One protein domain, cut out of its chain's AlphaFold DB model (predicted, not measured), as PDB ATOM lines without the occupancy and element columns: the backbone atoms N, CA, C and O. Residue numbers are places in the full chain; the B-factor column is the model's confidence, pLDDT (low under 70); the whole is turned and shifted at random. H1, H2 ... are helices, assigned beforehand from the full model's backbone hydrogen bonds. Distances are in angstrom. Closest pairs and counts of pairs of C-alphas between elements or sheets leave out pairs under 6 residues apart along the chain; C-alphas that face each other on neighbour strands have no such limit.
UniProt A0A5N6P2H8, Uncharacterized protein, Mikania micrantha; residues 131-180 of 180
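AT A GLANCE: This is residues 131 to 180 of the 180 residues of an uncharacterized protein of Mikania micrantha (UniProt A0A5N6P2H8). One long helix, H1, makes one arm of a wide, open V; the unnamed residues 160 to 167 and the short helix H2 make the other, with the corner just past the end of H1. Nothing fills the space between the arms: residues 131 to 180 stand free. The printed part has 50 residues, with two named helices in the order H1, H2 and no named strand; its class is all helix. It is extended, with a radius of gyration of the C-alphas of 18.6 A, and flat, spanning 50 by 36 by 8 A.

HOW THE PARTS SIT: H1, residues 131 to 159, and H2, residues 168 to 176, are apart, with no C-alpha of the one within 8 A of the other. A short link of 8 residues joins them. In both helices every O i to N i+4 pair is within hydrogen-bond range.

IN THESE COORDINATES: H1 runs 40.6 A from C-alpha 131 at (131.025, 149.951, 148.699) to C-alpha 159 at (153.995, 182.569, 156.109). H2 measures 12.7 A and ends at C-alpha 176, (154.761, 160.906, 183.439).

THE WHOLE: The two C-alphas farthest apart, those of Ser 132 and Asn 180, are 50.2 A apart. The printed part has no cut. The model's pLDDT is under 70 at residue 131, residues 160 to 171 and residue 180.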
ATOM      1  N   ASP A 131     130.006 149.515 149.676       67.94
ATOM      2  CA  ASP A 131     131.025 149.951 148.699       67.94
ATOM      3  C   ASP A 131     130.691 151.317 148.066       67.94
ATOM      4  O   ASP A 131     131.562 152.160 147.835       67.94
ATOM      5  N   SER A 132     129.399 151.562 147.825       73.75
ATOM      6  CA  SER A 132     128.876 152.819 147.289       73.75
ATOM      7  C   SER A 132     129.005 153.997 148.261       73.75
ATOM      8  O   SER A 132     129.262 155.117 147.812       73.75
ATOM      9  N   CYS A 133     128.874 153.773 149.576       76.06
ATOM     10  CA  CYS A 133     129.067 154.832 150.565       76.06
ATOM     11  C   CYS A 133     130.549 155.178 150.733       76.06
ATOM     12  O   CYS A 133     130.918 156.353 150.720       76.06
ATOM     13  N   VAL A 134     131.414 154.160 150.802       82.62
ATOM     14  CA  VAL A 134     132.869 154.362 150.868       82.62
ATOM     15  C   VAL A 134     133.340 155.221 149.691       82.62
ATOM     16  O   VAL A 134     134.114 156.154 149.891       82.62
ATOM     17  N   TRP A 135     132.802 155.002 148.486       86.56
ATOM     18  CA  TRP A 135     133.099 155.827 147.310       86.56
ATOM     19  C   TRP A 135     132.669 157.298 147.428       86.56
ATOM     20  O   TRP A 135     133.465 158.178 147.098       86.56
ATOM     21  N   ILE A 136     131.456 157.604 147.909       87.88
ATOM     22  CA  ILE A 136     131.019 159.007 148.075       87.88
ATOM     23  C   ILE A 136     131.752 159.697 149.236       87.88
ATOM     24  O   ILE A 136     132.163 160.851 149.095       87.88
ATOM     25  N   VAL A 137     132.016 158.995 150.344       88.38
ATOM     26  CA  VAL A 137     132.829 159.514 151.457       88.38
ATOM     27  C   VAL A 137     134.262 159.780 150.999       88.38
ATOM     28  O   VAL A 137     134.797 160.850 151.284       88.38
ATOM     29  N   PHE A 138     134.864 158.876 150.220       87.94
ATOM     30  CA  PHE A 138     136.182 159.063 149.609       87.94
ATOM     31  C   PHE A 138     136.205 160.241 148.621       87.94
ATOM     32  O   PHE A 138     137.138 161.042 148.623       87.94
ATOM     33  N   GLN A 139     135.158 160.412 147.811       90.81
ATOM     34  CA  GLN A 139     135.035 161.543 146.889       90.81
ATOM     35  C   GLN A 139     134.953 162.891 147.628       90.81
ATOM     36  O   GLN A 139     135.543 163.880 147.183       90.81
ATOM     37  N   ILE A 140     134.233 162.943 148.753       93.38
ATOM     38  CA  ILE A 140     134.115 164.139 149.595       93.38
ATOM     39  C   ILE A 140     135.428 164.397 150.349       93.38
ATOM     40  O   ILE A 140     135.931 165.521 150.324       93.38
ATOM     41  N   SER A 141     136.029 163.372 150.960       93.31
ATOM     42  CA  SER A 141     137.279 163.508 151.718       93.31
ATOM     43  C   SER A 141     138.455 163.900 150.822       93.31
ATOM     44  O   SER A 141     139.224 164.779 151.197       93.31
ATOM     45  N   LEU A 142     138.545 163.367 149.597       92.31
ATOM     46  CA  LEU A 142     139.540 163.774 148.603       92.31
ATOM     47  C   LEU A 142     139.391 165.253 148.213       92.31
ATOM     48  O   LEU A 142     140.392 165.961 148.096       92.31
ATOM     49  N   ARG A 143     138.155 165.751 148.053       95.12
ATOM     50  CA  ARG A 143     137.894 167.180 147.792       95.12
ATOM     51  C   ARG A 143     138.315 168.060 148.968       95.12
ATOM     52  O   ARG A 143     138.965 169.081 148.745       95.12
ATOM     53  N   LEU A 144     137.995 167.658 150.199       94.12
ATOM     54  CA  LEU A 144     138.414 168.372 151.407       94.12
ATOM     55  C   LEU A 144     139.939 168.359 151.569       94.12
ATOM     56  O   LEU A 144     140.529 169.411 151.790       94.12
ATOM     57  N   MET A 145     140.588 167.206 151.386       94.25
ATOM     58  CA  MET A 145     142.040 167.052 151.493       94.25
ATOM     59  C   MET A 145     142.782 167.875 150.436       94.25
ATOM     60  O   MET A 145     143.764 168.531 150.770       94.25
ATOM     61  N   MET A 146     142.307 167.904 149.186       94.50
ATOM     62  CA  MET A 146     142.886 168.758 148.142       94.50
ATOM     63  C   MET A 146     142.708 170.247 148.460       94.50
ATOM     64  O   MET A 146     143.670 171.007 148.380       94.50
ATOM     65  N   SER A 147     141.509 170.670 148.879       94.25
ATOM     66  CA  SER A 147     141.255 172.067 149.259       94.25
ATOM     67  C   SER A 147     142.112 172.500 150.453       94.25
ATOM     68  O   SER A 147     142.694 173.584 150.442       94.25
ATOM     69  N   PHE A 148     142.221 171.647 151.472       94.19
ATOM     70  CA  PHE A 148     143.036 171.879 152.660       94.19
ATOM     71  C   PHE A 148     144.534 171.857 152.337       94.19
ATOM     72  O   PHE A 148     145.269 172.717 152.806       94.19
ATOM     73  N   GLY A 149     144.981 170.940 151.476       93.75
ATOM     74  CA  GLY A 149     146.360 170.857 151.001       93.75
ATOM     75  C   GLY A 149     146.790 172.093 150.211       93.75
ATOM     76  O   GLY A 149     147.874 172.615 150.453       93.75
ATOM     77  N   VAL A 150     145.935 172.621 149.326       94.56
ATOM     78  CA  VAL A 150     146.202 173.880 148.604       94.56
ATOM     79  C   VAL A 150     146.203 175.079 149.558       94.56
ATOM     80  O   VAL A 150     147.093 175.923 149.463       94.56
ATOM     81  N   ALA A 151     145.268 175.140 150.512       92.94
ATOM     82  CA  ALA A 151     145.245 176.192 151.530       92.94
ATOM     83  C   ALA A 151     146.509 176.163 152.410       92.94
ATOM     84  O   ALA A 151     147.138 177.202 152.609       92.94
ATOM     85  N   LEU A 152     146.930 174.979 152.869       86.88
ATOM     86  CA  LEU A 152     148.179 174.777 153.604       86.88
ATOM     87  C   LEU A 152     149.407 175.116 152.762       86.88
ATOM     88  O   LEU A 152     150.326 175.733 153.285       86.88
ATOM     89  N   LEU A 153     149.438 174.752 151.478       89.81
ATOM     90  CA  LEU A 153     150.546 175.076 150.577       89.81
ATOM     91  C   LEU A 153     150.684 176.592 150.402       89.81
ATOM     92  O   LEU A 153     151.777 177.131 150.554       89.81
ATOM     93  N   PHE A 154     149.581 177.294 150.140       92.62
ATOM     94  CA  PHE A 154     149.574 178.750 149.998       92.62
ATOM     95  C   PHE A 154     149.956 179.446 151.311       92.62
ATOM     96  O   PHE A 154     150.818 180.326 151.323       92.62
ATOM     97  N   PHE A 155     149.400 178.986 152.436       88.00
ATOM     98  CA  PHE A 155     149.771 179.449 153.771       88.00
ATOM     99  C   PHE A 155     151.258 179.207 154.064       88.00
ATOM    100  O   PHE A 155     151.935 180.110 154.545       88.00
ATOM    101  N   TYR A 156     151.797 178.034 153.734       84.88
ATOM    102  CA  TYR A 156     153.204 177.679 153.932       84.88
ATOM    103  C   TYR A 156     154.143 178.562 153.098       84.88
ATOM    104  O   TYR A 156     155.140 179.068 153.616       84.88
ATOM    105  N   LEU A 157     153.797 178.808 151.829       86.88
ATOM    106  CA  LEU A 157     154.557 179.680 150.929       86.88
ATOM    107  C   LEU A 157     154.575 181.140 151.409       86.88
ATOM    108  O   LEU A 157     155.622 181.784 151.351       86.88
ATOM    109  N   ILE A 158     153.442 181.655 151.898       90.69
ATOM    110  CA  ILE A 158     153.311 183.043 152.371       90.69
ATOM    111  C   ILE A 158     153.945 183.235 153.747       90.69
ATOM    112  O   ILE A 158     154.703 184.179 153.956       90.69
ATOM    113  N   THR A 159     153.625 182.362 154.702       83.25
ATOM    114  CA  THR A 159     153.995 182.569 156.109       83.25
ATOM    115  C   THR A 159     155.413 182.118 156.436       83.25
ATOM    116  O   THR A 159     155.891 182.449 157.520       83.25
ATOM    117  N   LYS A 160     156.086 181.385 155.526       68.94
ATOM    118  CA  LYS A 160     157.397 180.737 155.743       68.94
ATOM    119  C   LYS A 160     157.505 180.189 157.175       68.94
ATOM    120  O   LYS A 160     158.403 180.601 157.916       68.94
ATOM    121  N   PRO A 161     156.546 179.350 157.607       62.50
ATOM    122  CA  PRO A 161     156.311 179.135 159.021       62.50
ATOM    123  C   PRO A 161     157.568 178.510 159.641       62.50
ATOM    124  O   PRO A 161     158.044 177.490 159.129       62.50
ATOM    125  N   PRO A 162     158.140 179.106 160.706       62.53
ATOM    126  CA  PRO A 162     159.308 178.539 161.361       62.53
ATOM    127  C   PRO A 162     158.959 177.126 161.826       62.53
ATOM    128  O   PRO A 162     157.919 176.924 162.454       62.53
ATOM    129  N   SER A 163     159.808 176.158 161.465       55.03
ATOM    130  CA  SER A 163     159.494 174.726 161.511       55.03
ATOM    131  C   SER A 163     158.778 174.335 162.806       55.03
ATOM    132  O   SER A 163     159.326 174.602 163.882       55.03
ATOM    133  N   PRO A 164     157.590 173.698 162.740       57.84
ATOM    134  CA  PRO A 164     156.806 173.390 163.926       57.84
ATOM    135  C   PRO A 164     157.584 172.420 164.816       57.84
ATOM    136  O   PRO A 164     157.643 171.214 164.570       57.84
ATOM    137  N   LYS A 165     158.195 172.962 165.874       53.25
ATOM    138  CA  LYS A 165     158.817 172.184 166.945       53.25
ATOM    139  C   LYS A 165     157.698 171.504 167.723       53.25
ATOM    140  O   LYS A 165     157.182 172.047 168.694       53.25
ATOM    141  N   ILE A 166     157.313 170.319 167.261       57.25
ATOM    142  CA  ILE A 166     156.349 169.435 167.916       57.25
ATOM    143  C   ILE A 166     156.930 168.890 169.230       57.25
ATOM    144  O   ILE A 166     157.304 167.726 169.350       57.25
ATOM    145  N   SER A 167     156.960 169.742 170.256       53.03
ATOM    146  CA  SER A 167     157.392 169.443 171.631       53.03
ATOM    147  C   SER A 167     156.448 168.492 172.389       53.03
ATOM    148  O   SER A 167     156.505 168.406 173.614       53.03
ATOM    149  N   LEU A 168     155.608 167.734 171.673       57.44
ATOM    150  CA  LEU A 168     154.676 166.728 172.199       57.44
ATOM    151  C   LEU A 168     155.386 165.682 173.079       57.44
ATOM    152  O   LEU A 168     154.827 165.213 174.066       57.44
ATOM    153  N   LYS A 169     156.657 165.385 172.774       58.28
ATOM    154  CA  LYS A 169     157.514 164.505 173.584       58.28
ATOM    155  C   LYS A 169     157.796 165.040 174.994       58.28
ATOM    156  O   LYS A 169     157.910 164.241 175.915       58.28
ATOM    157  N   VAL A 170     157.902 166.359 175.176       60.88
ATOM    158  CA  VAL A 170     158.236 166.957 176.483       60.88
ATOM    159  C   VAL A 170     157.025 166.938 177.412       60.88
ATOM    160  O   VAL A 170     157.175 166.620 178.586       60.88
ATOM    161  N   LEU A 171     155.822 167.199 176.886       65.00
ATOM    162  CA  LEU A 171     154.596 167.190 177.689       65.00
ATOM    163  C   LEU A 171     154.279 165.784 178.220       65.00
ATOM    164  O   LEU A 171     153.968 165.650 179.397       65.00
ATOM    165  N   TYR A 172     154.441 164.735 177.404       70.81
ATOM    166  CA  TYR A 172     154.249 163.352 177.865       70.81
ATOM    167  C   TYR A 172     155.252 162.953 178.961       70.81
ATOM    168  O   TYR A 172     154.850 162.423 179.990       70.81
ATOM    169  N   ILE A 173     156.545 163.253 178.782       74.25
ATOM    170  CA  ILE A 173     157.581 162.933 179.783       74.25
ATOM    171  C   ILE A 173     157.369 163.741 181.074       74.25
ATOM    172  O   ILE A 173     157.484 163.187 182.162       74.25
ATOM    173  N   SER A 174     157.013 165.025 180.972       75.38
ATOM    174  CA  SER A 174     156.744 165.874 182.139       75.38
ATOM    175  C   SER A 174     155.474 165.470 182.891       75.38
ATOM    176  O   SER A 174     155.433 165.626 184.105       75.38
ATOM    177  N   LEU A 175     154.454 164.955 182.197       77.69
ATOM    178  CA  LEU A 175     153.251 164.398 182.819       77.69
ATOM    179  C   LEU A 175     153.572 163.074 183.533       77.69
ATOM    180  O   LEU A 175     153.149 162.859 184.664       77.69
ATOM    181  N   LEU A 176     154.374 162.212 182.901       76.12
ATOM    182  CA  LEU A 176     154.761 160.906 183.439       76.12
ATOM    183  C   LEU A 176     155.725 161.006 184.639       76.12
ATOM    184  O   LEU A 176     155.727 160.117 185.480       76.12
ATOM    185  N   LEU A 177     156.489 162.102 184.750       74.62
ATOM    186  CA  LEU A 177     157.293 162.465 185.932       74.62
ATOM    187  C   LEU A 177     156.519 163.231 187.021       74.62
ATOM    188  O   LEU A 177     157.086 163.517 188.069       74.62
ATOM    189  N   LEU A 178     155.264 163.620 186.774       77.50
ATOM    190  CA  LEU A 178     154.407 164.298 187.758       77.50
ATOM    191  C   LEU A 178     153.366 163.347 188.380       77.50
ATOM    192  O   LEU A 178     152.749 163.676 189.388       77.50
ATOM    193  N   ILE A 179     153.176 162.172 187.773       77.12
ATOM    194  CA  ILE A 179     152.238 161.118 188.199       77.12
ATOM    195  C   ILE A 179     152.959 159.976 188.957       77.12
ATOM    196  O   ILE A 179     152.297 159.096 189.503       77.12
ATOM    197  N   ASN A 180     154.297 159.991 189.006       59.16
ATOM    198  CA  ASN A 180     155.164 158.948 189.571       59.16
ATOM    199  C   ASN A 180     156.171 159.566 190.550       59.16
ATOM    200  O   ASN A 180     156.185 159.140 191.723       59.16
TER     201      ASN A 180